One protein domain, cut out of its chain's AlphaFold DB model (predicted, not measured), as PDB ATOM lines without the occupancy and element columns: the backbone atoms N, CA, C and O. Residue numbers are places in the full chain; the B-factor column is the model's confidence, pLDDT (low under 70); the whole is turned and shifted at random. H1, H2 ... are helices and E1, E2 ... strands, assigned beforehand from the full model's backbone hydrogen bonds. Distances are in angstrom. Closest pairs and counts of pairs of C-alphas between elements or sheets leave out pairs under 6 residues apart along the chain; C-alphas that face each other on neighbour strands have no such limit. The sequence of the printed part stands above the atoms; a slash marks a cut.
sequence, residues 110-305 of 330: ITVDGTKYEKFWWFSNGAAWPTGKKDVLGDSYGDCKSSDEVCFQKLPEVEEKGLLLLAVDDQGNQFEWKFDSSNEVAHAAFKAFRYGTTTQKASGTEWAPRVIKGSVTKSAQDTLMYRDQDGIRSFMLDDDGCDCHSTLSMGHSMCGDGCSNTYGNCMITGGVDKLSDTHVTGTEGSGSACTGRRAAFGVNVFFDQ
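This is residues 110 to 305 of the 330 residues of an uncharacterized protein of Symbiodinium microadriaticum (UniProt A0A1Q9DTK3). Little regular structure: amid long loops stand two antiparallel sheets, E1 E2 E10 E3 E4 E6, curled like part of a barrel, and E5 E7 E8 E9, with H1 over one face. Under half of the 196 printed residues lie in named elements, mostly strand. The whole is compact, radius of gyration of the C-alphas 15.0 A, spanning 40 by 36 by 30 A.

E1, residues 110-112, begins at C-alpha (-20.739, 30.409, 52.514). Then come E2, 115-123, 22.8 A long, E3, 164-169, E4, 174-178, H1, 184-195, E5, 199-203, E6, 210-213, E7, 223-229, E8, 232-238, E9, 248-251, and E10, 299-304, ending at C-alpha (-27.806, 36.379, 56.371).

H1, every O i to N i+4 pair within hydrogen-bond range, runs along E7 at 15 degrees on the local plane; their closest C-alphas, Val 185 and Leu 224, are 5.8 A apart. E7 E8 E9 are a meander of antiparallel neighbours, N 235 and O 250 2.8 A apart.

The printed part has no cut; links 124-163 and 252-298 are long; residues 277-295 have pLDDT under 70.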
ATOM      1  N   ILE A 110     -21.995  30.553  51.772       91.75
ATOM      2  CA  ILE A 110     -20.739  30.409  52.514       91.75
ATOM      3  C   ILE A 110     -21.014  30.479  54.012       91.75
ATOM      4  O   ILE A 110     -21.980  31.103  54.436       91.75
ATOM      5  N   THR A 111     -20.197  29.804  54.819       94.06
ATOM      6  CA  THR A 111     -20.269  29.905  56.283       94.06
ATOM      7  C   THR A 111     -19.029  30.612  56.795       94.06
ATOM      8  O   THR A 111     -17.915  30.173  56.513       94.06
ATOM      9  N   VAL A 112     -19.225  31.692  57.546       89.44
ATOM     10  CA  VAL A 112     -18.159  32.484  58.166       89.44
ATOM     11  C   VAL A 112     -18.484  32.627  59.643       89.44
ATOM     12  O   VAL A 112     -19.595  33.014  59.989       89.44
ATOM     13  N   ASP A 113     -17.543  32.264  60.514       92.12
ATOM     14  CA  ASP A 113     -17.701  32.318  61.976       92.12
ATOM     15  C   ASP A 113     -18.983  31.635  62.507       92.12
ATOM     16  O   ASP A 113     -19.534  32.015  63.536       92.12
ATOM     17  N   GLY A 114     -19.467  30.602  61.805       90.12
ATOM     18  CA  GLY A 114     -20.693  29.874  62.152       90.12
ATOM     19  C   GLY A 114     -21.993  30.485  61.614       90.12
ATOM     20  O   GLY A 114     -23.039  29.852  61.740       90.12
ATOM     21  N   THR A 115     -21.938  31.650  60.967       91.94
ATOM     22  CA  THR A 115     -23.078  32.271  60.277       91.94
ATOM     23  C   THR A 115     -23.107  31.839  58.813       91.94
ATOM     24  O   THR A 115     -22.083  31.882  58.129       91.94
ATOM     25  N   LYS A 116     -24.275  31.414  58.320       94.19
ATOM     26  CA  LYS A 116     -24.468  30.990  56.928       94.19
ATOM     27  C   LYS A 116     -25.006  32.158  56.102       94.19
ATOM     28  O   LYS A 116     -26.122  32.596  56.323       94.19
ATOM     29  N   TYR A 117     -24.255  32.571  55.093       95.62
ATOM     30  CA  TYR A 117     -24.629  33.637  54.173       95.62
ATOM     31  C   TYR A 117     -25.069  33.073  52.824       95.62
ATOM     32  O   TYR A 117     -24.371  32.246  52.231       95.62
ATOM     33  N   GLU A 118     -26.198  33.542  52.308       95.19
ATOM     34  CA  GLU A 118     -26.740  33.170  51.004       95.19
ATOM     35  C   GLU A 118     -26.344  34.182  49.935       95.19
ATOM     36  O   GLU A 118     -26.503  35.389  50.107       95.19
ATOM     37  N   LYS A 119     -25.824  33.694  48.806       95.88
ATOM     38  CA  LYS A 119     -25.411  34.556  47.699       95.88
ATOM     39  C   LYS A 119     -26.644  35.158  47.036       95.88
ATOM     40  O   LYS A 119     -27.606  34.441  46.762       95.88
ATOM     41  N   PHE A 120     -26.604  36.447  46.715       96.25
ATOM     42  CA  PHE A 120     -27.665  37.074  45.925       96.25
ATOM     43  C   PHE A 120     -27.147  37.988  44.819       96.25
ATOM     44  O   PHE A 120     -27.888  38.236  43.886       96.25
ATOM     45  N   TRP A 121     -25.903  38.454  44.855       98.12
ATOM     46  CA  TRP A 121     -25.391  39.381  43.844       98.12
ATOM     47  C   TRP A 121     -23.956  39.020  43.476       98.12
ATOM     48  O   TRP A 121     -23.196  38.574  44.342       98.12
ATOM     49  N   TRP A 122     -23.568  39.171  42.207       97.75
ATOM     50  CA  TRP A 122     -22.166  39.004  41.813       97.75
ATOM     51  C   TRP A 122     -21.782  39.712  40.516       97.75
ATOM     52  O   TRP A 122     -22.591  39.892  39.607       97.75
ATOM     53  N   PHE A 123     -20.492  40.015  40.419       96.38
ATOM     54  CA  PHE A 123     -19.784  40.344  39.191       96.38
ATOM     55  C   PHE A 123     -18.533  39.464  39.134       96.38
ATOM     56  O   PHE A 123     -17.728  39.502  40.065       96.38
ATOM     57  N   SER A 124     -18.384  38.620  38.111       92.69
ATOM     58  CA  SER A 124     -17.217  37.731  38.012       92.69
ATOM     59  C   SER A 124     -15.979  38.487  37.534       92.69
ATOM     60  O   SER A 124     -16.082  39.394  36.711       92.69
ATOM     61  N   ASN A 125     -14.799  38.096  38.022       89.38
ATOM     62  CA  ASN A 125     -13.538  38.660  37.544       89.38
ATOM     63  C   ASN A 125     -13.415  38.453  36.026       89.38
ATOM     64  O   ASN A 125     -13.574  37.336  35.530       89.38
ATOM     65  N   GLY A 126     -13.154  39.543  35.304       85.38
ATOM     66  CA  GLY A 126     -12.969  39.540  33.857       85.38
ATOM     67  C   GLY A 126     -14.277  39.571  33.071       85.38
ATOM     68  O   GLY A 126     -14.228  39.623  31.841       85.38
ATOM     69  N   ALA A 127     -15.433  39.566  33.743       87.62
ATOM     70  CA  ALA A 127     -16.720  39.662  33.074       87.62
ATOM     71  C   ALA A 127     -16.858  41.011  32.358       87.62
ATOM     72  O   ALA A 127     -16.497  42.074  32.874       87.62
ATOM     73  N   ALA A 128     -17.425  40.978  31.155       90.00
ATOM     74  CA  ALA A 128     -17.814  42.197  30.466       90.00
ATOM     75  C   ALA A 128     -19.069  42.793  31.116       90.00
ATOM     76  O   ALA A 128     -19.922  42.074  31.641       90.00
ATOM     77  N   TRP A 129     -19.230  44.116  31.019       92.50
ATOM     78  CA  TRP A 129     -20.492  44.729  31.417       92.50
ATOM     79  C   TRP A 129     -21.637  44.177  30.545       92.50
ATOM     80  O   TRP A 129     -21.574  44.281  29.313       92.50
ATOM     81  N   PRO A 130     -22.692  43.598  31.140       92.69
ATOM     82  CA  PRO A 130     -23.765  42.959  30.386       92.69
ATOM     83  C   PRO A 130     -24.547  43.968  29.534       92.69
ATOM     84  O   PRO A 130     -25.007  45.011  30.007       92.69
ATOM     85  N   THR A 131     -24.755  43.634  28.257       90.81
ATOM     86  CA  THR A 131     -25.493  44.497  27.322       90.81
ATOM     87  C   THR A 131     -26.922  44.735  27.815       90.81
ATOM     88  O   THR A 131     -27.655  43.797  28.116       90.81
ATOM     89  N   GLY A 132     -27.334  46.003  27.873       89.56
ATOM     90  CA  GLY A 132     -28.700  46.395  28.233       89.56
ATOM     91  C   GLY A 132     -28.991  46.453  29.736       89.56
ATOM     92  O   GLY A 132     -30.039  46.980  30.109       89.56
ATOM     93  N   LYS A 133     -28.077  46.003  30.604       93.69
ATOM     94  CA  LYS A 133     -28.200  46.234  32.048       93.69
ATOM     95  C   LYS A 133     -27.756  47.656  32.365       93.69
ATOM     96  O   LYS A 133     -26.644  48.066  32.034       93.69
ATOM     97  N   LYS A 134     -28.656  48.397  33.001       96.75
ATOM     98  CA  LYS A 134     -28.472  49.805  33.371       96.75
ATOM     99  C   LYS A 134     -28.612  50.046  34.865       96.75
ATOM    100  O   LYS A 134     -28.695  51.188  35.285       96.75
ATOM    101  N   ASP A 135     -28.701  48.987  35.654       98.12
ATOM    102  CA  ASP A 135     -28.941  49.082  37.083       98.12
ATOM    103  C   ASP A 135     -28.297  47.883  37.776       98.12
ATOM    104  O   ASP A 135     -28.608  46.737  37.438       98.12
ATOM    105  N   VAL A 136     -27.383  48.149  38.713       98.06
ATOM    106  CA  VAL A 136     -26.714  47.107  39.507       98.06
ATOM    107  C   VAL A 136     -27.649  46.406  40.485       98.06
ATOM    108  O   VAL A 136     -27.299  45.340  40.972       98.06
ATOM    109  N   LEU A 137     -28.838  46.949  40.745       98.25
ATOM    110  CA  LEU A 137     -29.897  46.326  41.547       98.25
ATOM    111  C   LEU A 137     -31.219  46.303  40.753       98.25
ATOM    112  O   LEU A 137     -32.322  46.416  41.303       98.25
ATOM    113  N   GLY A 138     -31.117  46.171  39.427       96.75
ATOM    114  CA  GLY A 138     -32.253  46.212  38.510       96.75
ATOM    115  C   GLY A 138     -33.162  44.990  38.605       96.75
ATOM    116  O   GLY A 138     -34.386  45.129  38.577       96.75
ATOM    117  N   ASP A 139     -32.583  43.806  38.783       95.94
ATOM    118  CA  ASP A 139     -33.324  42.549  38.701       95.94
ATOM    119  C   ASP A 139     -34.037  42.211  40.021       95.94
ATOM    120  O   ASP A 139     -33.703  42.721  41.101       95.94
ATOM    121  N   SER A 140     -35.058  41.364  39.943       95.38
ATOM    122  CA  SER A 140     -35.700  40.776  41.119       95.38
ATOM    123  C   SER A 140     -34.885  39.590  41.616       95.38
ATOM    124  O   SER A 140     -34.265  38.878  40.825       95.38
ATOM    125  N   TYR A 141     -34.903  39.345  42.929       94.00
ATOM    126  CA  TYR A 141     -34.314  38.123  43.462       94.00
ATOM    127  C   TYR A 141     -34.981  36.910  42.813       94.00
ATOM    128  O   TYR A 141     -36.207  36.797  42.826       94.00
ATOM    129  N   GLY A 142     -34.184  36.009  42.249       90.69
ATOM    130  CA  GLY A 142     -34.705  34.883  41.489       90.69
ATOM    131  C   GLY A 142     -34.441  34.991  39.988       90.69
ATOM    132  O   GLY A 142     -34.501  33.970  39.307       90.69
ATOM    133  N   ASP A 143     -34.143  36.173  39.449       92.06
ATOM    134  CA  ASP A 143     -34.060  36.369  37.995       92.06
ATOM    135  C   ASP A 143     -32.782  35.774  37.395       92.06
ATOM    136  O   ASP A 143     -32.805  35.231  36.287       92.06
ATOM    137  N   CYS A 144     -31.680  35.813  38.144       92.00
ATOM    138  CA  CYS A 144     -30.404  35.273  37.695       92.00
ATOM    139  C   CYS A 144     -30.404  33.740  37.653       92.00
ATOM    140  O   CYS A 144     -31.125  33.058  38.398       92.00
ATOM    141  N   LYS A 145     -29.528  33.187  36.818       90.50
ATOM    142  CA  LYS A 145     -29.124  31.779  36.823       90.50
ATOM    143  C   LYS A 145     -27.775  31.654  37.515       90.50
ATOM    144  O   LYS A 145     -26.931  32.534  37.402       90.50
ATOM    145  N   SER A 146     -27.531  30.531  38.182       87.19
ATOM    146  CA  SER A 146     -26.239  30.263  38.832       87.19
ATOM    147  C   SER A 146     -25.050  30.246  37.862       87.19
ATOM    148  O   SER A 146     -23.920  30.435  38.294       87.19
ATOM    149  N   SER A 147     -25.303  30.029  36.568       86.81
ATOM    150  CA  SER A 147     -24.304  30.047  35.496       86.81
ATOM    151  C   SER A 147     -24.035  31.432  34.899       86.81
ATOM    152  O   SER A 147     -23.191  31.531  34.015       86.81
ATOM    153  N   ASP A 148     -24.786  32.471  35.281       90.38
ATOM    154  CA  ASP A 148     -24.585  33.809  34.718       90.38
ATOM    155  C   ASP A 148     -23.252  34.391  35.217       90.38
ATOM    156  O   ASP A 148     -22.907  34.253  36.390       90.38
ATOM    157  N   GLU A 149     -22.504  35.084  34.355       92.81
ATOM    158  CA  GLU A 149     -21.238  35.732  34.749       92.81
ATOM    159  C   GLU A 149     -21.457  36.883  35.742       92.81
ATOM    160  O   GLU A 149     -20.573  37.224  36.532       92.81
ATOM    161  N   VAL A 150     -22.649  37.475  35.720       95.69
ATOM    162  CA  VAL A 150     -23.046  38.617  36.543       95.69
ATOM    163  C   VAL A 150     -24.498  38.463  36.978       95.69
ATOM    164  O   VAL A 150     -25.322  37.917  36.244       95.69
ATOM    165  N   CYS A 151     -24.829  38.991  38.148       97.00
ATOM    166  CA  CYS A 151     -26.186  39.017  38.667       97.00
ATOM    167  C   CYS A 151     -26.441  40.300  39.445       97.00
ATOM    168  O   CYS A 151     -25.837  40.522  40.494       97.00
ATOM    169  N   PHE A 152     -27.353  41.121  38.922       97.62
ATOM    170  CA  PHE A 152     -27.652  42.474  39.395       97.62
ATOM    171  C   PHE A 152     -29.035  42.552  40.046       97.62
ATOM    172  O   PHE A 152     -29.835  43.445  39.758       97.62
ATOM    173  N   GLN A 153     -29.338  41.574  40.901       97.06
ATOM    174  CA  GLN A 153     -30.629  41.482  41.577       97.06
ATOM    175  C   GLN A 153     -30.627  42.138  42.958       97.06
ATOM    176  O   GLN A 153     -29.603  42.250  43.633       97.06
ATOM    177  N   LYS A 154     -31.821  42.548  43.379       97.81
ATOM    178  CA  LYS A 154     -32.119  42.985  44.746       97.81
ATOM    179  C   LYS A 154     -32.067  41.820  45.737       97.81
ATOM    180  O   LYS A 154     -32.106  40.649  45.358       97.81
ATOM    181  N   LEU A 155     -32.043  42.158  47.022       96.81
ATOM    182  CA  LEU A 155     -32.314  41.214  48.103       96.81
ATOM    183  C   LEU A 155     -33.714  40.586  47.952       96.81
ATOM    184  O   LEU A 155     -34.627  41.246  47.434       96.81
ATOM    185  N   PRO A 156     -33.906  39.346  48.443       95.06
ATOM    186  CA  PRO A 156     -35.230  38.747  48.559       95.06
ATOM    187  C   PRO A 156     -36.093  39.488  49.589       95.06
ATOM    188  O   PRO A 156     -35.707  40.521  50.139       95.06
ATOM    189  N   GLU A 157     -37.288  38.967  49.858       93.31
ATOM    190  CA  GLU A 157     -38.142  39.480  50.925       93.31
ATOM    191  C   GLU A 157     -37.545  39.208  52.308       93.31
ATOM    192  O   GLU A 157     -37.767  38.166  52.913       93.31
ATOM    193  N   VAL A 158     -36.757  40.179  52.773       93.69
ATOM    194  CA  VAL A 158     -36.061  40.169  54.060       93.69
ATOM    195  C   VAL A 158     -36.358  41.436  54.855       93.69
ATOM    196  O   VAL A 158     -36.644  42.495  54.284       93.69
ATOM    197  N   GLU A 159     -36.253  41.325  56.175       93.88
ATOM    198  CA  GLU A 159     -36.373  42.449  57.105       93.88
ATOM    199  C   GLU A 159     -35.007  43.089  57.351       93.88
ATOM    200  O   GLU A 159     -34.004  42.391  57.442       93.88
ATOM    201  N   GLU A 160     -34.967  44.409  57.532       95.44
ATOM    202  CA  GLU A 160     -33.721  45.139  57.819       95.44
ATOM    203  C   GLU A 160     -33.108  44.729  59.165       95.44
ATOM    204  O   GLU A 160     -31.891  44.656  59.338       95.44
ATOM    205  N   LYS A 161     -33.966  44.455  60.153       93.25
ATOM    206  CA  LYS A 161     -33.543  44.212  61.529       93.25
ATOM    207  C   LYS A 161     -32.723  42.931  61.635       93.25
ATOM    208  O   LYS A 161     -33.254  41.828  61.548       93.25
ATOM    209  N   GLY A 162     -31.448  43.098  61.979       91.19
ATOM    210  CA  GLY A 162     -30.530  41.982  62.198       91.19
ATOM    211  C   GLY A 162     -29.981  41.379  60.909       91.19
ATOM    212  O   GLY A 162     -29.192  40.450  61.009       91.19
ATOM    213  N   LEU A 163     -30.351  41.917  59.744       97.38
ATOM    214  CA  LEU A 163     -29.807  41.506  58.460       97.38
ATOM    215  C   LEU A 163     -28.314  41.828  58.396       97.38
ATOM    216  O   LEU A 163     -27.879  42.937  58.735       97.38
ATOM    217  N   LEU A 164     -27.546  40.854  57.929       98.06
ATOM    218  CA  LEU A 164     -26.121  40.978  57.677       98.06
ATOM    219  C   LEU A 164     -25.873  40.935  56.171       98.06
ATOM    220  O   LEU A 164     -26.494  40.150  55.456       98.06
ATOM    221  N   LEU A 165     -24.951  41.768  55.704       98.38
ATOM    222  CA  LEU A 165     -24.440  41.784  54.340       98.38
ATOM    223  C   LEU A 165     -22.979  41.362  54.377       98.38
ATOM    224  O   LEU A 165     -22.205  41.947  55.124       98.38
ATOM    225  N   LEU A 166     -22.586  40.396  53.559       98.38
ATOM    226  CA  LEU A 166     -21.197  39.963  53.433       98.38
ATOM    227  C   LEU A 166     -20.750  40.150  51.988       98.38
ATOM    228  O   LEU A 166     -21.399  39.636  51.081       98.38
ATOM    229  N   ALA A 167     -19.640  40.846  51.768       97.88
ATOM    230  CA  ALA A 167     -19.006  40.943  50.460       97.88
ATOM    231  C   ALA A 167     -17.661  40.213  50.456       97.88
ATOM    232  O   ALA A 167     -16.913  40.263  51.435       97.88
ATOM    233  N   VAL A 168     -17.359  39.550  49.338       95.31
ATOM    234  CA  VAL A 168     -16.094  38.849  49.092       95.31
ATOM    235  C   VAL A 168     -15.572  39.215  47.708       95.31
ATOM    236  O   VAL A 168     -16.272  38.973  46.720       95.31
ATOM    237  N   ASP A 169     -14.359  39.765  47.626       91.81
ATOM    238  CA  ASP A 169     -13.698  40.052  46.346       91.81
ATOM    239  C   ASP A 169     -12.763  38.927  45.881       91.81
ATOM    240  O   ASP A 169     -12.503  37.947  46.584       91.81
ATOM    241  N   ASP A 170     -12.251  39.074  44.662       87.00
ATOM    242  CA  ASP A 170     -11.310  38.141  44.041       87.00
ATOM    243  C   ASP A 170      -9.887  38.155  44.633       87.00
ATOM    244  O   ASP A 170      -9.107  37.245  44.356       87.00
ATOM    245  N   GLN A 171      -9.557  39.129  45.487       83.69
ATOM    246  CA  GLN A 171      -8.332  39.132  46.298       83.69
ATOM    247  C   GLN A 171      -8.523  38.343  47.604       83.69
ATOM    248  O   GLN A 171      -7.571  38.084  48.347       83.69
ATOM    249  N   GLY A 172      -9.760  37.925  47.883       82.50
ATOM    250  CA  GLY A 172     -10.138  37.173  49.064       82.50
ATOM    251  C   GLY A 172     -10.326  38.040  50.306       82.50
ATOM    252  O   GLY A 172     -10.261  37.481  51.406       82.50
ATOM    253  N   ASN A 173     -10.540  39.351  50.158       86.81
ATOM    254  CA  ASN A 173     -11.027  40.205  51.240       86.81
ATOM    255  C   ASN A 173     -12.472  39.827  51.585       86.81
ATOM    256  O   ASN A 173     -13.223  39.370  50.724       86.81
ATOM    257  N   GLN A 174     -12.855  39.992  52.852       93.81
ATOM    258  CA  GLN A 174     -14.188  39.653  53.351       93.81
ATOM    259  C   GLN A 174     -14.650  40.689  54.366       93.81
ATOM    260  O   GLN A 174     -14.090  40.764  55.467       93.81
ATOM    261  N   PHE A 175     -15.673  41.457  54.001       95.38
ATOM    262  CA  PHE A 175     -16.236  42.527  54.823       95.38
ATOM    263  C   PHE A 175     -17.712  42.268  55.092       95.38
ATOM    264  O   PHE A 175     -18.467  41.929  54.182       95.38
ATOM    265  N   GLU A 176     -18.111  42.439  56.347       96.81
ATOM    266  CA  GLU A 176     -19.475  42.215  56.802       96.81
ATOM    267  C   GLU A 176     -20.069  43.501  57.368       96.81
ATOM    268  O   GLU A 176     -19.500  44.108  58.270       96.81
ATOM    269  N   TRP A 177     -21.245  43.885  56.893       97.38
ATOM    270  CA  TRP A 177     -22.015  44.993  57.435       97.38
ATOM    271  C   TRP A 177     -23.276  44.478  58.106       97.38
ATOM    272  O   TRP A 177     -23.920  43.542  57.632       97.38
ATOM    273  N   LYS A 178     -23.675  45.141  59.185       96.88
ATOM    274  CA  LYS A 178     -24.956  44.901  59.844       96.88
ATOM    275  C   LYS A 178     -25.890  46.061  59.555       96.88
ATOM    276  O   LYS A 178     -25.550  47.196  59.878       96.88
ATOM    277  N   PHE A 179     -27.057  45.787  58.986       96.94
ATOM    278  CA  PHE A 179     -28.051  46.829  58.757       96.94
ATOM    279  C   PHE A 179     -28.648  47.337  60.076       96.94
ATOM    280  O   PHE A 179     -28.868  46.577  61.027       96.94
ATOM    281  N   ASP A 180     -28.904  48.643  60.121       95.19
ATOM    282  CA  ASP A 180     -29.487  49.343  61.259       95.19
ATOM    283  C   ASP A 180     -30.331  50.515  60.752       95.19
ATOM    284  O   ASP A 180     -29.798  51.503  60.252       95.19
ATOM    285  N   SER A 181     -31.648  50.431  60.942       96.19
ATOM    286  CA  SER A 181     -32.595  51.457  60.495       96.19
ATOM    287  C   SER A 181     -32.402  52.818  61.176       96.19
ATOM    288  O   SER A 181     -32.971  53.812  60.730       96.19
ATOM    289  N   SER A 182     -31.660  52.871  62.289       96.19
ATOM    290  CA  SER A 182     -31.308  54.119  62.975       96.19
ATOM    291  C   SER A 182     -30.048  54.789  62.418       96.19
ATOM    292  O   SER A 182     -29.825  55.969  62.686       96.19
ATOM    293  N   ASN A 183     -29.254  54.073  61.614       96.56
ATOM    294  CA  ASN A 183     -28.135  54.631  60.867       96.56
ATOM    295  C   ASN A 183     -28.612  55.016  59.454       96.56
ATOM    296  O   ASN A 183     -29.070  54.173  58.686       96.56
ATOM    297  N   GLU A 184     -28.501  56.294  59.094       96.81
ATOM    298  CA  GLU A 184     -29.023  56.829  57.827       96.81
ATOM    299  C   GLU A 184     -28.389  56.184  56.585       96.81
ATOM    300  O   GLU A 184     -29.084  55.941  55.594       96.81
ATOM    301  N   VAL A 185     -27.094  55.872  56.652       97.25
ATOM    302  CA  VAL A 185     -26.312  55.255  55.571       97.25
ATOM    303  C   VAL A 185     -26.721  53.795  55.411       97.25
ATOM    304  O   VAL A 185     -27.081  53.373  54.310       97.25
ATOM    305  N   ALA A 186     -26.759  53.045  56.518       97.50
ATOM    306  CA  ALA A 186     -27.192  51.649  56.533       97.50
ATOM    307  C   ALA A 186     -28.639  51.506  56.039       97.50
ATOM    308  O   ALA A 186     -28.934  50.667  55.189       97.50
ATOM    309  N   HIS A 187     -29.532  52.378  56.506       97.62
ATOM    310  CA  HIS A 187     -30.935  52.361  56.115       97.62
ATOM    311  C   HIS A 187     -31.139  52.728  54.641       97.62
ATOM    312  O   HIS A 187     -31.956  52.125  53.935       97.62
ATOM    313  N   ALA A 188     -30.390  53.706  54.126       98.25
ATOM    314  CA  ALA A 188     -30.401  54.017  52.703       98.25
ATOM    315  C   ALA A 188     -29.865  52.841  51.865       98.25
ATOM    316  O   ALA A 188     -30.462  52.510  50.836       98.25
ATOM    317  N   ALA A 189     -28.820  52.154  52.338       98.31
ATOM    318  CA  ALA A 189     -28.266  50.979  51.674       98.31
ATOM    319  C   ALA A 189     -29.279  49.830  51.651       98.31
ATOM    320  O   ALA A 189     -29.488  49.225  50.600       98.31
ATOM    321  N   PHE A 190     -29.980  49.580  52.762       98.50
ATOM    322  CA  PHE A 190     -31.045  48.581  52.818       98.50
ATOM    323  C   PHE A 190     -32.138  48.889  51.793       98.50
ATOM    324  O   PHE A 190     -32.523  48.021  51.012       98.50
ATOM    325  N   LYS A 191     -32.605  50.142  51.727       98.50
ATOM    326  CA  LYS A 191     -33.629  50.547  50.751       98.50
ATOM    327  C   LYS A 191     -33.159  50.427  49.301       98.50
ATOM    328  O   LYS A 191     -33.974  50.103  48.432       98.50
ATOM    329  N   ALA A 192     -31.875  50.654  49.029       98.56
ATOM    330  CA  ALA A 192     -31.288  50.388  47.721       98.56
ATOM    331  C   ALA A 192     -31.306  48.880  47.419       98.56
ATOM    332  O   ALA A 192     -31.946  48.465  46.455       98.56
ATOM    333  N   PHE A 193     -30.709  48.051  48.280       98.56
ATOM    334  CA  PHE A 193     -30.607  46.605  48.069       98.56
ATOM    335  C   PHE A 193     -31.958  45.888  48.028       98.56
ATOM    336  O   PHE A 193     -32.125  44.968  47.235       98.56
ATOM    337  N   ARG A 194     -32.930  46.277  48.855       97.69
ATOM    338  CA  ARG A 194     -34.226  45.592  48.976       97.69
ATOM    339  C   ARG A 194     -35.273  46.101  47.991       97.69
ATOM    340  O   ARG A 194     -36.058  45.305  47.472       97.69
ATOM    341  N   TYR A 195     -35.306  47.413  47.756       97.12
ATOM    342  CA  TYR A 195     -36.386  48.072  47.014       97.12
ATOM    343  C   TYR A 195     -35.915  48.802  45.754       97.12
ATOM    344  O   TYR A 195     -36.749  49.275  44.988       97.12
ATOM    345  N   GLY A 196     -34.604  48.917  45.515       97.38
ATOM    346  CA  GLY A 196     -34.075  49.722  44.414       97.38
ATOM    347  C   GLY A 196     -34.370  51.214  44.587       97.38
ATOM    348  O   GLY A 196     -34.526  51.928  43.599       97.38
ATOM    349  N   THR A 197     -34.477  51.700  45.830       98.06
ATOM    350  CA  THR A 197     -34.758  53.119  46.098       98.06
ATOM    351  C   THR A 197     -33.511  53.960  45.866       98.06
ATOM    352  O   THR A 197     -32.536  53.829  46.601       98.06
ATOM    353  N   THR A 198     -33.560  54.854  44.878       97.25
ATOM    354  CA  THR A 198     -32.453  55.758  44.552       97.25
ATOM    355  C   THR A 198     -32.123  56.705  45.699       97.25
ATOM    356  O   THR A 198     -33.020  57.319  46.278       97.25
ATOM    357  N   THR A 199     -30.833  56.892  45.949       94.88
ATOM    358  CA  THR A 199     -30.283  57.826  46.931       94.88
ATOM    359  C   THR A 199     -29.229  58.675  46.233       94.88
ATOM    360  O   THR A 199     -28.180  58.154  45.859       94.88
ATOM    361  N   GLN A 200     -29.504  59.971  46.034       91.38
ATOM    362  CA  GLN A 200     -28.529  60.880  45.410       91.38
ATOM    363  C   GLN A 200     -27.268  60.992  46.261       91.38
ATOM    364  O   GLN A 200     -26.172  60.844  45.743       91.38
ATOM    365  N   LYS A 201     -27.457  61.204  47.565       91.50
ATOM    366  CA  LYS A 201     -26.438  61.124  48.605       91.50
ATOM    367  C   LYS A 201     -27.151  60.958  49.945       91.50
ATOM    368  O   LYS A 201     -28.067  61.725  50.243       91.50
ATOM    369  N   ALA A 202     -26.765  59.962  50.727       87.62
ATOM    370  CA  ALA A 202     -27.067  59.894  52.151       87.62
ATOM    371  C   ALA A 202     -25.734  59.948  52.884       87.62
ATOM    372  O   ALA A 202     -24.847  59.168  52.556       87.62
ATOM    373  N   SER A 203     -25.599  60.867  53.835       91.00
ATOM    374  CA  SER A 203     -24.390  61.002  54.644       91.00
ATOM    375  C   SER A 203     -24.771  61.140  56.105       91.00
ATOM    376  O   SER A 203     -25.723  61.860  56.398       91.00
ATOM    377  N   GLY A 204     -24.050  60.478  57.006       90.50
ATOM    378  CA  GLY A 204     -24.424  60.469  58.417       90.50
ATOM    379  C   GLY A 204     -23.383  59.832  59.325       90.50
ATOM    380  O   GLY A 204     -22.194  60.098  59.215       90.50
ATOM    381  N   THR A 205     -23.840  59.018  60.277       92.69
ATOM    382  CA  THR A 205     -22.916  58.230  61.105       92.69
ATOM    383  C   THR A 205     -22.315  57.109  60.269       92.69
ATOM    384  O   THR A 205     -23.041  56.431  59.541       92.69
ATOM    385  N   GLU A 206     -21.012  56.886  60.426       93.81
ATOM    386  CA  GLU A 206     -20.280  55.809  59.766       93.81
ATOM    387  C   GLU A 206     -21.013  54.460  59.870       93.81
ATOM    388  O   GLU A 206     -21.445  54.036  60.949       93.81
ATOM    389  N   TRP A 207     -21.119  53.772  58.733       94.94
ATOM    390  CA  TRP A 207     -21.577  52.393  58.629       94.94
ATOM    391  C   TRP A 207     -20.407  51.490  58.216       94.94
ATOM    392  O   TRP A 207     -20.310  51.008  57.087       94.94
ATOM    393  N   ALA A 208     -19.478  51.292  59.151       91.94
ATOM    394  CA  ALA A 208     -18.251  50.538  58.919       91.94
ATOM    395  C   ALA A 208     -18.492  49.020  58.834       91.94
ATOM    396  O   ALA A 208     -19.289  48.478  59.611       91.94
ATOM    397  N   PRO A 209     -17.746  48.301  57.974       94.31
ATOM    398  CA  PRO A 209     -17.736  46.848  58.003       94.31
ATOM    399  C   PRO A 209     -16.960  46.293  59.200       94.31
ATOM    400  O   PRO A 209     -15.906  46.799  59.592       94.31
ATOM    401  N   ARG A 210     -17.400  45.136  59.693       94.44
ATOM    402  CA  ARG A 210     -16.531  44.185  60.383       94.44
ATOM    403  C   ARG A 210     -15.609  43.531  59.354       94.44
ATOM    404  O   ARG A 210     -16.061  42.880  58.414       94.44
ATOM    405  N   VAL A 211     -14.304  43.666  59.562       93.56
ATOM    406  CA  VAL A 211     -13.290  43.010  58.728       93.56
ATOM    407  C   VAL A 211     -13.107  41.573  59.181       93.56
ATOM    408  O   VAL A 211     -12.580  41.330  60.264       93.56
ATOM    409  N   ILE A 212     -13.512  40.624  58.343       91.94
ATOM    410  CA  ILE A 212     -13.231  39.200  58.553       91.94
ATOM    411  C   ILE A 212     -11.854  38.863  57.975       91.94
ATOM    412  O   ILE A 212     -11.040  38.205  58.622       91.94
ATOM    413  N   LYS A 213     -11.572  39.339  56.756       86.94
ATOM    414  CA  LYS A 213     -10.287  39.148  56.075       86.94
ATOM    415  C   LYS A 213      -9.938  40.374  55.232       86.94
ATOM    416  O   LYS A 213     -10.818  40.958  54.608       86.94
ATOM    417  N   GLY A 214      -8.655  40.727  55.190       86.50
ATOM    418  CA  GLY A 214      -8.159  41.906  54.479       86.50
ATOM    419  C   GLY A 214      -7.946  43.105  55.398       86.50
ATOM    420  O   GLY A 214      -7.709  42.950  56.597       86.50
ATOM    421  N   SER A 215      -8.021  44.306  54.831       81.12
ATOM    422  CA  SER A 215      -7.881  45.575  55.549       81.12
ATOM    423  C   SER A 215      -8.739  46.647  54.895       81.12
ATOM    424  O   SER A 215      -8.832  46.660  53.672       81.12
ATOM    425  N   VAL A 216      -9.301  47.556  55.691       78.88
ATOM    426  CA  VAL A 216     -10.093  48.699  55.201       78.88
ATOM    427  C   VAL A 216      -9.272  49.985  55.256       78.88
ATOM    428  O   VAL A 216      -8.322  50.094  56.043       78.88
ATOM    429  N   THR A 217      -9.621  50.953  54.413       71.19
ATOM    430  CA  THR A 217      -9.123  52.328  54.494       71.19
ATOM    431  C   THR A 217      -9.390  52.917  55.882       71.19
ATOM    432  O   THR A 217     -10.302  52.527  56.596       71.19
ATOM    433  N   LYS A 218      -8.582  53.880  56.328       71.81
ATOM    434  CA  LYS A 218      -8.810  54.514  57.644       71.81
ATOM    435  C   LYS A 218      -9.991  55.493  57.648       71.81
ATOM    436  O   LYS A 218     -10.229  56.135  58.668       71.81
ATOM    437  N   SER A 219     -10.650  55.653  56.510       78.44
ATOM    438  CA  SER A 219     -11.675  56.654  56.296       78.44
ATOM    439  C   SER A 219     -13.055  56.165  56.711       78.44
ATOM    440  O   SER A 219     -13.393  55.000  56.500       78.44
ATOM    441  N   ALA A 220     -13.852  57.083  57.259       84.06
ATOM    442  CA  ALA A 220     -15.184  56.783  57.755       84.06
ATOM    443  C   ALA A 220     -16.142  56.500  56.597       84.06
ATOM    444  O   ALA A 220     -16.419  57.395  55.819       84.06
ATOM    445  N   GLN A 221     -16.671  55.283  56.495       87.19
ATOM    446  CA  GLN A 221     -17.633  54.915  55.446       87.19
ATOM    447  C   GLN A 221     -19.022  55.454  55.787       87.19
ATOM    448  O   GLN A 221     -19.873  54.753  56.342       87.19
ATOM    449  N   ASP A 222     -19.220  56.742  55.541       91.00
ATOM    450  CA  ASP A 222     -20.359  57.509  56.030       91.00
ATOM    451  C   ASP A 222     -21.252  58.061  54.920       91.00
ATOM    452  O   ASP A 222     -22.223  58.752  55.222       91.00
ATOM    453  N   THR A 223     -20.942  57.757  53.659       93.94
ATOM    454  CA  THR A 223     -21.625  58.306  52.495       93.94
ATOM    455  C   THR A 223     -22.068  57.198  51.543       93.94
ATOM    456  O   THR A 223     -21.270  56.432  51.011       93.94
ATOM    457  N   LEU A 224     -23.374  57.136  51.285       96.44
ATOM    458  CA  LEU A 224     -23.984  56.243  50.306       96.44
ATOM    459  C   LEU A 224     -24.481  57.022  49.090       96.44
ATOM    460  O   LEU A 224     -25.212  58.008  49.222       96.44
ATOM    461  N   MET A 225     -24.206  56.489  47.904       96.88
ATOM    462  CA  MET A 225     -24.888  56.861  46.670       96.88
ATOM    463  C   MET A 225     -25.441  55.632  45.959       96.88
ATOM    464  O   MET A 225     -24.749  54.638  45.764       96.88
ATOM    465  N   TYR A 226     -26.696  55.724  45.534       98.12
ATOM    466  CA  TYR A 226     -27.312  54.778  44.614       98.12
ATOM    467  C   TYR A 226     -28.149  55.557  43.601       98.12
ATOM    468  O   TYR A 226     -29.317  55.876  43.838       98.12
ATOM    469  N   ARG A 227     -27.518  55.956  42.498       97.50
ATOM    470  CA  ARG A 227     -28.081  56.902  41.527       97.50
ATOM    471  C   ARG A 227     -27.609  56.595  40.115       97.50
ATOM    472  O   ARG A 227     -26.628  55.885  39.913       97.50
ATOM    473  N   ASP A 228     -28.335  57.123  39.141       96.88
ATOM    474  CA  ASP A 228     -27.931  57.091  37.742       96.88
ATOM    475  C   ASP A 228     -26.669  57.948  37.538       96.88
ATOM    476  O   ASP A 228     -26.639  59.130  37.890       96.88
ATOM    477  N   GLN A 229     -25.635  57.338  36.960       94.88
ATOM    478  CA  GLN A 229     -24.410  57.988  36.508       94.88
ATOM    479  C   GLN A 229     -24.093  57.472  35.104       94.88
ATOM    480  O   GLN A 229     -23.954  56.270  34.895       94.88
ATOM    481  N   ASP A 230     -24.070  58.380  34.125       92.31
ATOM    482  CA  ASP A 230     -23.793  58.077  32.711       92.31
ATOM    483  C   ASP A 230     -24.608  56.900  32.134       92.31
ATOM    484  O   ASP A 230     -24.153  56.109  31.310       92.31
ATOM    485  N   GLY A 231     -25.875  56.807  32.553       93.69
ATOM    486  CA  GLY A 231     -26.826  55.801  32.073       93.69
ATOM    487  C   GLY A 231     -26.764  54.454  32.794       93.69
ATOM    488  O   GLY A 231     -27.525  53.559  32.417       93.69
ATOM    489  N   ILE A 232     -25.912  54.322  33.817       96.19
ATOM    490  CA  ILE A 232     -25.864  53.178  34.728       96.19
ATOM    491  C   ILE A 232     -26.218  53.637  36.143       96.19
ATOM    492  O   ILE A 232     -25.518  54.446  36.758       96.19
ATOM    493  N   ARG A 233     -27.285  53.077  36.705       98.00
ATOM    494  CA  ARG A 233     -27.577  53.198  38.125       98.00
ATOM    495  C   ARG A 233     -26.574  52.385  38.924       98.00
ATOM    496  O   ARG A 233     -26.495  51.165  38.789       98.00
ATOM    497  N   SER A 234     -25.797  53.110  39.716       97.50
ATOM    498  CA  SER A 234     -24.566  52.642  40.339       97.50
ATOM    499  C   SER A 234     -24.662  52.797  41.846       97.50
ATOM    500  O   SER A 234     -25.266  53.751  42.326       97.50
ATOM    501  N   PHE A 235     -24.071  51.861  42.579       97.44
ATOM    502  CA  PHE A 235     -23.995  51.846  44.036       97.44
ATOM    503  C   PHE A 235     -22.583  52.227  44.487       97.44
ATOM    504  O   PHE A 235     -21.597  51.835  43.853       97.44
ATOM    505  N   MET A 236     -22.486  52.975  45.580       95.19
ATOM    506  CA  MET A 236     -21.233  53.274  46.259       95.19
ATOM    507  C   MET A 236     -21.459  53.522  47.747       95.19
ATOM    508  O   MET A 236     -22.338  54.303  48.110       95.19
ATOM    509  N   LEU A 237     -20.633  52.881  48.568       94.44
ATOM    510  CA  LEU A 237     -20.428  53.187  49.978       94.44
ATOM    511  C   LEU A 237     -18.992  53.681  50.154       94.44
ATOM    512  O   LEU A 237     -18.055  52.957  49.809       94.44
ATOM    513  N   ASP A 238     -18.861  54.902  50.651       89.88
ATOM    514  CA  ASP A 238     -17.630  55.683  50.608       89.88
ATOM    515  C   ASP A 238     -17.522  56.688  51.777       89.88
ATOM    516  O   ASP A 238     -18.462  56.805  52.570       89.88
ATOM    517  N   ASP A 239     -16.388  57.389  51.900       82.06
ATOM    518  CA  ASP A 239     -16.098  58.390  52.929       82.06
ATOM    519  C   ASP A 239     -16.323  59.857  52.549       82.06
ATOM    520  O   ASP A 239     -16.698  60.650  53.411       82.06
ATOM    521  N   ASP A 240     -16.107  60.267  51.299       82.19
ATOM    522  CA  ASP A 240     -16.248  61.677  50.897       82.19
ATOM    523  C   ASP A 240     -17.271  61.901  49.767       82.19
ATOM    524  O   ASP A 240     -17.708  63.028  49.479       82.19
ATOM    525  N   GLY A 241     -17.784  60.803  49.222       84.69
ATOM    526  CA  GLY A 241     -18.686  60.771  48.092       84.69
ATOM    527  C   GLY A 241     -17.955  60.732  46.755       84.69
ATOM    528  O   GLY A 241     -18.503  61.251  45.775       84.69
ATOM    529  N   CYS A 242     -16.775  60.126  46.692       88.38
ATOM    530  CA  CYS A 242     -16.032  59.851  45.472       88.38
ATOM    531  C   CYS A 242     -15.509  58.409  45.466       88.38
ATOM    532  O   CYS A 242     -15.245  57.825  46.489       88.38
ATOM    533  N   ASP A 243     -15.391  57.793  44.291       83.25
ATOM    534  CA  ASP A 243     -15.078  56.356  44.149       83.25
ATOM    535  C   ASP A 243     -13.832  55.870  44.915       83.25
ATOM    536  O   ASP A 243     -13.765  54.709  45.330       83.25
ATOM    537  N   CYS A 244     -12.863  56.758  45.108       81.44
ATOM    538  CA  CYS A 244     -11.652  56.477  45.849       81.44
ATOM    539  C   CYS A 244     -11.945  56.273  47.332       81.44
ATOM    540  O   CYS A 244     -12.582  57.117  47.929       81.44
ATOM    541  N   HIS A 245     -11.371  55.232  47.937       81.62
ATOM    542  CA  HIS A 245     -11.591  54.878  49.348       81.62
ATOM    543  C   HIS A 245     -12.958  54.290  49.680       81.62
ATOM    544  O   HIS A 245     -13.203  53.950  50.848       81.62
ATOM    545  N   SER A 246     -13.744  53.989  48.647       88.25
ATOM    546  CA  SER A 246     -14.956  53.204  48.791       88.25
ATOM    547  C   SER A 246     -14.656  51.802  49.327       88.25
ATOM    548  O   SER A 246     -13.663  51.145  48.983       88.25
ATOM    549  N   THR A 247     -15.532  51.319  50.204       90.88
ATOM    550  CA  THR A 247     -15.469  49.938  50.711       90.88
ATOM    551  C   THR A 247     -16.343  48.979  49.921       90.88
ATOM    552  O   THR A 247     -16.098  47.772  49.957       90.88
ATOM    553  N   LEU A 248     -17.331  49.502  49.193       93.50
ATOM    554  CA  LEU A 248     -18.170  48.731  48.287       93.50
ATOM    555  C   LEU A 248     -18.678  49.613  47.143       93.50
ATOM    556  O   LEU A 248     -19.403  50.582  47.371       93.50
ATOM    557  N   SER A 249     -18.359  49.245  45.904       93.75
ATOM    558  CA  SER A 249     -18.759  50.000  44.717       93.75
ATOM    559  C   SER A 249     -19.157  49.071  43.562       93.75
ATOM    560  O   SER A 249     -18.533  48.039  43.308       93.75
ATOM    561  N   MET A 250     -20.262  49.401  42.886       95.38
ATOM    562  CA  MET A 250     -20.849  48.590  41.808       95.38
ATOM    563  C   MET A 250     -21.448  49.491  40.729       95.38
ATOM    564  O   MET A 250     -22.255  50.372  41.035       95.38
ATOM    565  N   GLY A 251     -21.078  49.304  39.461       95.12
ATOM    566  CA  GLY A 251     -21.560  50.116  38.334       95.12
ATOM    567  C   GLY A 251     -20.521  51.102  37.806       95.12
ATOM    568  O   GLY A 251     -19.332  50.795  37.813       95.12
ATOM    569  N   HIS A 252     -20.961  52.270  37.355       93.00
ATOM    570  CA  HIS A 252     -20.113  53.355  36.864       93.00
ATOM    571  C   HIS A 252     -19.514  54.178  38.011       93.00
ATOM    572  O   HIS A 252     -20.149  54.350  39.053       93.00
ATOM    573  N   SER A 253     -18.312  54.722  37.806       91.12
ATOM    574  CA  SER A 253     -17.642  55.563  38.798       91.12
ATOM    575  C   SER A 253     -18.415  56.834  39.137       91.12
ATOM    576  O   SER A 253     -18.952  57.481  38.237       91.12
ATOM    577  N   MET A 254     -18.439  57.206  40.421       92.06
ATOM    578  CA  MET A 254     -19.143  58.384  40.942       92.06
ATOM    579  C   MET A 254     -18.216  59.290  41.765       92.06
ATOM    580  O   MET A 254     -17.314  58.824  42.448       92.06
ATOM    581  N   CYS A 255     -18.431  60.604  41.691       91.94
ATOM    582  CA  CYS A 255     -17.808  61.607  42.555       91.94
ATOM    583  C   CYS A 255     -18.659  62.879  42.588       91.94
ATOM    584  O   CYS A 255     -18.889  63.510  41.548       91.94
ATOM    585  N   GLY A 256     -19.172  63.236  43.768       89.75
ATOM    586  CA  GLY A 256     -20.177  64.291  43.919       89.75
ATOM    587  C   GLY A 256     -21.417  64.004  43.065       89.75
ATOM    588  O   GLY A 256     -21.976  62.912  43.140       89.75
ATOM    589  N   ASP A 257     -21.808  64.952  42.211       90.81
ATOM    590  CA  ASP A 257     -22.953  64.822  41.290       90.81
ATOM    591  C   ASP A 257     -22.586  64.199  39.926       90.81
ATOM    592  O   ASP A 257     -23.435  64.086  39.042       90.81
ATOM    593  N   GLY A 258     -21.323  63.810  39.722       92.81
ATOM    594  CA  GLY A 258     -20.825  63.321  38.436       92.81
ATOM    595  C   GLY A 258     -19.831  62.177  38.582       92.81
ATOM    596  O   GLY A 258     -19.963  61.337  39.471       92.81
ATOM    597  N   CYS A 259     -18.831  62.169  37.702       90.19
ATOM    598  CA  CYS A 259     -17.674  61.287  37.750       90.19
ATOM    599  C   CYS A 259     -16.388  62.119  37.634       90.19
ATOM    600  O   CYS A 259     -16.370  63.155  36.966       90.19
ATOM    601  N   SER A 260     -15.308  61.672  38.277       88.06
ATOM    602  CA  SER A 260     -13.998  62.318  38.208       88.06
ATOM    603  C   SER A 260     -12.902  61.304  37.902       88.06
ATOM    604  O   SER A 260     -12.683  60.387  38.685       88.06
ATOM    605  N   ASN A 261     -12.145  61.529  36.820       83.31
ATOM    606  CA  ASN A 261     -10.964  60.720  36.478       83.31
ATOM    607  C   ASN A 261      -9.794  60.899  37.467       83.31
ATOM    608  O   ASN A 261      -8.735  60.314  37.277       83.31
ATOM    609  N   THR A 262      -9.941  61.751  38.484       81.19
ATOM    610  CA  THR A 262      -9.001  61.835  39.613       81.19
ATOM    611  C   THR A 262      -9.310  60.777  40.671       81.19
ATOM    612  O   THR A 262      -8.394  60.264  41.304       81.19
ATOM    613  N   TYR A 263     -10.591  60.456  40.858       78.19
ATOM    614  CA  TYR A 263     -11.083  59.607  41.948       78.19
ATOM    615  C   TYR A 263     -11.675  58.280  41.456       78.19
ATOM    616  O   TYR A 263     -12.143  57.490  42.260       78.19
ATOM    617  N   GLY A 264     -11.676  58.029  40.148       79.00
ATOM    618  CA  GLY A 264     -12.225  56.827  39.529       79.00
ATOM    619  C   GLY A 264     -11.948  56.804  38.028       79.00
ATOM    620  O   GLY A 264     -11.156  57.602  37.526       79.00
ATOM    621  N   ASN A 265     -12.611  55.911  37.292       83.06
ATOM    622  CA  ASN A 265     -12.437  55.783  35.845       83.06
ATOM    623  C   ASN A 265     -13.764  56.025  35.115       83.06
ATOM    624  O   ASN A 265     -14.594  55.130  34.989       83.06
ATOM    625  N   CYS A 266     -13.941  57.234  34.580       87.00
ATOM    626  CA  CYS A 266     -15.172  57.634  33.890       87.00
ATOM    627  C   CYS A 266     -15.283  57.098  32.455       87.00
ATOM    628  O   CYS A 266     -16.239  57.413  31.755       87.00
ATOM    629  N   MET A 267     -14.275  56.366  31.970       84.94
ATOM    630  CA  MET A 267     -14.245  55.856  30.596       84.94
ATOM    631  C   MET A 267     -14.807  54.439  30.482       84.94
ATOM    632  O   MET A 267     -15.078  53.979  29.371       84.94
ATOM    633  N   ILE A 268     -14.957  53.726  31.601       83.62
ATOM    634  CA  ILE A 268     -15.549  52.390  31.612       83.62
ATOM    635  C   ILE A 268     -17.060  52.476  31.821       83.62
ATOM    636  O   ILE A 268     -17.543  53.249  32.635       83.62
ATOM    637  N   THR A 269     -17.826  51.643  31.113       88.06
ATOM    638  CA  THR A 269     -19.289  51.616  31.268       88.06
ATOM    639  C   THR A 269     -19.705  51.216  32.683       88.06
ATOM    640  O   THR A 269     -20.632  51.789  33.239       88.06
ATOM    641  N   GLY A 270     -19.015  50.244  33.274       89.94
ATOM    642  CA  GLY A 270     -19.240  49.836  34.649       89.94
ATOM    643  C   GLY A 270     -18.413  48.616  35.026       89.94
ATOM    644  O   GLY A 270     -17.829  47.950  34.170       89.94
ATOM    645  N   GLY A 271     -18.376  48.331  36.320       92.25
ATOM    646  CA  GLY A 271     -17.700  47.178  36.898       92.25
ATOM    647  C   GLY A 271     -17.828  47.193  38.415       92.25
ATOM    648  O   GLY A 271     -18.756  47.795  38.962       92.25
ATOM    649  N   VAL A 272     -16.880  46.554  39.083       91.44
ATOM    650  CA  VAL A 272     -16.720  46.606  40.540       91.44
ATOM    651  C   VAL A 272     -15.299  47.031  40.881       91.44
ATOM    652  O   VAL A 272     -14.411  46.986  40.028       91.44
ATOM    653  N   ASP A 273     -15.092  47.457  42.118       86.81
ATOM    654  CA  ASP A 273     -13.762  47.654  42.690       86.81
ATOM    655  C   ASP A 273     -13.448  46.560  43.719       86.81
ATOM    656  O   ASP A 273     -14.327  45.788  44.119       86.81
ATOM    657  N   LYS A 274     -12.189  46.484  44.147       84.94
ATOM    658  CA  LYS A 274     -11.782  45.695  45.309       84.94
ATOM    659  C   LYS A 274     -12.495  46.205  46.554       84.94
ATOM    660  O   LYS A 274     -12.807  47.389  46.679       84.94
ATOM    661  N   LEU A 275     -12.698  45.316  47.519       84.69
ATOM    662  CA  LEU A 275     -13.188  45.738  48.821       84.69
ATOM    663  C   LEU A 275     -12.093  46.566  49.499       84.69
ATOM    664  O   LEU A 275     -10.998  46.062  49.748       84.69
ATOM    665  N   SER A 276     -12.417  47.826  49.805       80.00
ATOM    666  CA  SER A 276     -11.490  48.856  50.289       80.00
ATOM    667  C   SER A 276     -10.432  49.260  49.257       80.00
ATOM    668  O   SER A 276      -9.294  48.777  49.284       80.00
ATOM    669  N   ASP A 277     -10.772  50.241  48.424       69.62
ATOM    670  CA  ASP A 277      -9.815  50.873  47.517       69.62
ATOM    671  C   ASP A 277      -8.798  51.724  48.305       69.62
ATOM    672  O   ASP A 277      -9.114  52.757  48.901       69.62
ATOM    673  N   THR A 278      -7.541  51.281  48.351       64.38
ATOM    674  CA  THR A 278      -6.473  52.023  49.031       64.38
ATOM    675  C   THR A 278      -5.619  52.785  48.032       64.38
ATOM    676  O   THR A 278      -5.354  52.319  46.926       64.38
ATOM    677  N   HIS A 279      -5.052  53.907  48.488       55.94
ATOM    678  CA  HIS A 279      -4.172  54.740  47.669       55.94
ATOM    679  C   HIS A 279      -2.938  53.993  47.106       55.94
ATOM    680  O   HIS A 279      -2.244  54.448  46.200       55.94
ATOM    681  N   VAL A 280      -2.610  52.838  47.692       47.19
ATOM    682  CA  VAL A 280      -1.287  52.212  47.596       47.19
ATOM    683  C   VAL A 280      -1.161  51.220  46.433       47.19
ATOM    684  O   VAL A 280      -0.117  50.590  46.283       47.19
ATOM    685  N   THR A 281      -2.171  51.097  45.567       42.38
ATOM    686  CA  THR A 281      -2.119  50.206  44.390       42.38
ATOM    687  C   THR A 281      -2.335  50.924  43.054       42.38
ATOM    688  O   THR A 281      -2.913  50.366  42.134       42.38
ATOM    689  N   GLY A 282      -1.851  52.156  42.891       39.38
ATOM    690  CA  GLY A 282      -2.055  52.942  41.667       39.38
ATOM    691  C   GLY A 282      -0.884  52.974  40.677       39.38
ATOM    692  O   GLY A 282      -0.282  54.026  40.491       39.38
ATOM    693  N   THR A 283      -0.612  51.889  39.951       33.88
ATOM    694  CA  THR A 283      -0.114  52.004  38.565       33.88
ATOM    695  C   THR A 283      -1.063  51.236  37.672       33.88
ATOM    696  O   THR A 283      -0.863  50.047  37.484       33.88
ATOM    697  N   GLU A 284      -2.125  51.896  37.207       42.78
ATOM    698  CA  GLU A 284      -2.809  51.678  35.920       42.78
ATOM    699  C   GLU A 284      -4.146  52.443  35.915       42.78
ATOM    700  O   GLU A 284      -4.885  52.404  36.889       42.78
ATOM    701  N   GLY A 285      -4.463  53.134  34.814       35.75
ATOM    702  CA  GLY A 285      -5.817  53.630  34.514       35.75
ATOM    703  C   GLY A 285      -6.254  54.950  35.165       35.75
ATOM    704  O   GLY A 285      -7.165  54.939  35.973       35.75
ATOM    705  N   SER A 286      -5.624  56.057  34.743       35.84
ATOM    706  CA  SER A 286      -5.999  57.485  34.903       35.84
ATOM    707  C   SER A 286      -6.372  57.984  36.306       35.84
ATOM    708  O   SER A 286      -7.465  57.718  36.781       35.84
ATOM    709  N   GLY A 287      -5.485  58.795  36.907       39.81
ATOM    710  CA  GLY A 287      -5.798  59.583  38.109       39.81
ATOM    711  C   GLY A 287      -4.868  59.421  39.313       39.81
ATOM    712  O   GLY A 287      -5.135  60.010  40.340       39.81
ATOM    713  N   SER A 288      -3.779  58.650  39.226       44.62
ATOM    714  CA  SER A 288      -2.671  58.596  40.212       44.62
ATOM    715  C   SER A 288      -3.012  58.489  41.710       44.62
ATOM    716  O   SER A 288      -2.170  58.846  42.532       44.62
ATOM    717  N   ALA A 289      -4.177  57.972  42.097       55.16
ATOM    718  CA  ALA A 289      -4.429  57.734  43.510       55.16
ATOM    719  C   ALA A 289      -5.141  56.429  43.839       55.16
ATOM    720  O   ALA A 289      -4.785  55.869  44.857       55.16
ATOM    721  N   CYS A 290      -6.090  55.922  43.055       63.44
ATOM    722  CA  CYS A 290      -6.962  54.837  43.529       63.44
ATOM    723  C   CYS A 290      -7.229  53.835  42.402       63.44
ATOM    724  O   CYS A 290      -7.134  54.197  41.222       63.44
ATOM    725  N   THR A 291      -7.482  52.565  42.730       61.22
ATOM    726  CA  THR A 291      -7.731  51.517  41.731       61.22
ATOM    727  C   THR A 291      -9.181  51.503  41.294       61.22
ATOM    728  O   THR A 291      -9.757  50.429  41.251       61.22
ATOM    729  N   GLY A 292      -9.735  52.660  40.918       58.88
ATOM    730  CA  GLY A 292     -11.149  52.791  40.570       58.88
ATOM    731  C   GLY A 292     -11.667  51.649  39.689       58.88
ATOM    732  O   GLY A 292     -10.916  51.086  38.887       58.88
ATOM    733  N   ARG A 293     -12.958  51.337  39.847       68.50
ATOM    734  CA  ARG A 293     -13.705  50.212  39.251       68.50
ATOM    735  C   ARG A 293     -13.135  49.658  37.942       68.50
ATOM    736  O   ARG A 293     -12.808  50.392  37.006       68.50
ATOM    737  N   ARG A 294     -13.100  48.325  37.826       66.75
ATOM    738  CA  ARG A 294     -12.605  47.615  36.636       66.75
ATOM    739  C   ARG A 294     -13.472  46.409  36.293       66.75
ATOM    740  O   ARG A 294     -14.004  45.736  37.166       66.75
ATOM    741  N   ALA A 295     -13.515  46.067  35.006       63.94
ATOM    742  CA  ALA A 295     -14.042  44.776  34.549       63.94
ATOM    743  C   ALA A 295     -13.166  43.586  35.002       63.94
ATOM    744  O   ALA A 295     -13.613  42.447  35.020       63.94
ATOM    745  N   ALA A 296     -11.910  43.849  35.378       71.25
ATOM    746  CA  ALA A 296     -10.950  42.837  35.819       71.25
ATOM    747  C   ALA A 296     -11.067  42.466  37.308       71.25
ATOM    748  O   ALA A 296     -10.260  41.675  37.788       71.25
ATOM    749  N   PHE A 297     -12.020  43.048  38.042       83.44
ATOM    750  CA  PHE A 297     -12.283  42.682  39.431       83.44
ATOM    751  C   PHE A 297     -13.587  41.910  39.548       83.44
ATOM    752  O   PHE A 297     -14.519  42.112  38.770       83.44
ATOM    753  N   GLY A 298     -13.634  41.007  40.522       89.31
ATOM    754  CA  GLY A 298     -14.831  40.263  40.881       89.31
ATOM    755  C   GLY A 298     -15.255  40.512  42.322       89.31
ATOM    756  O   GLY A 298     -14.413  40.578  43.214       89.31
ATOM    757  N   VAL A 299     -16.566  40.596  42.547       95.75
ATOM    758  CA  VAL A 299     -17.181  40.719  43.876       95.75
ATOM    759  C   VAL A 299     -18.417  39.832  43.944       95.75
ATOM    760  O   VAL A 299     -19.234  39.798  43.024       95.75
ATOM    761  N   ASN A 300     -18.573  39.131  45.060       96.88
ATOM    762  CA  ASN A 300     -19.766  38.377  45.414       96.88
ATOM    763  C   ASN A 300     -20.370  38.984  46.674       96.88
ATOM    764  O   ASN A 300     -19.638  39.256  47.626       96.88
ATOM    765  N   VAL A 301     -21.691  39.152  46.702       98.25
ATOM    766  CA  VAL A 301     -22.402  39.660  47.877       98.25
ATOM    767  C   VAL A 301     -23.455  38.662  48.326       98.25
ATOM    768  O   VAL A 301     -24.201  38.069  47.533       98.25
ATOM    769  N   PHE A 302     -23.472  38.473  49.635       97.88
ATOM    770  CA  PHE A 302     -24.277  37.512  50.347       97.88
ATOM    771  C   PHE A 302     -25.053  38.211  51.459       97.88
ATOM    772  O   PHE A 302     -24.674  39.294  51.907       97.88
ATOM    773  N   PHE A 303     -26.118  37.573  51.929       97.62
ATOM    774  CA  PHE A 303     -26.886  38.038  53.074       97.62
ATOM    775  C   PHE A 303     -27.131  36.905  54.067       97.62
ATOM    776  O   PHE A 303     -27.231  35.743  53.680       97.62
ATOM    777  N   ASP A 304     -27.236  37.247  55.344       96.19
ATOM    778  CA  ASP A 304     -27.806  36.379  56.371       96.19
ATOM    779  C   ASP A 304     -28.938  37.142  57.045       96.19
ATOM    780  O   ASP A 304     -28.752  38.269  57.513       96.19
ATOM    781  N   GLN A 305     -30.120  36.536  57.073       87.75
ATOM    782  CA  GLN A 305     -31.212  37.014  57.899       87.75
ATOM    783  C   GLN A 305     -31.366  36.027  59.055       87.75
ATOM    784  O   GLN A 305     -31.786  34.888  58.821       87.75
TER     785      GLN A 305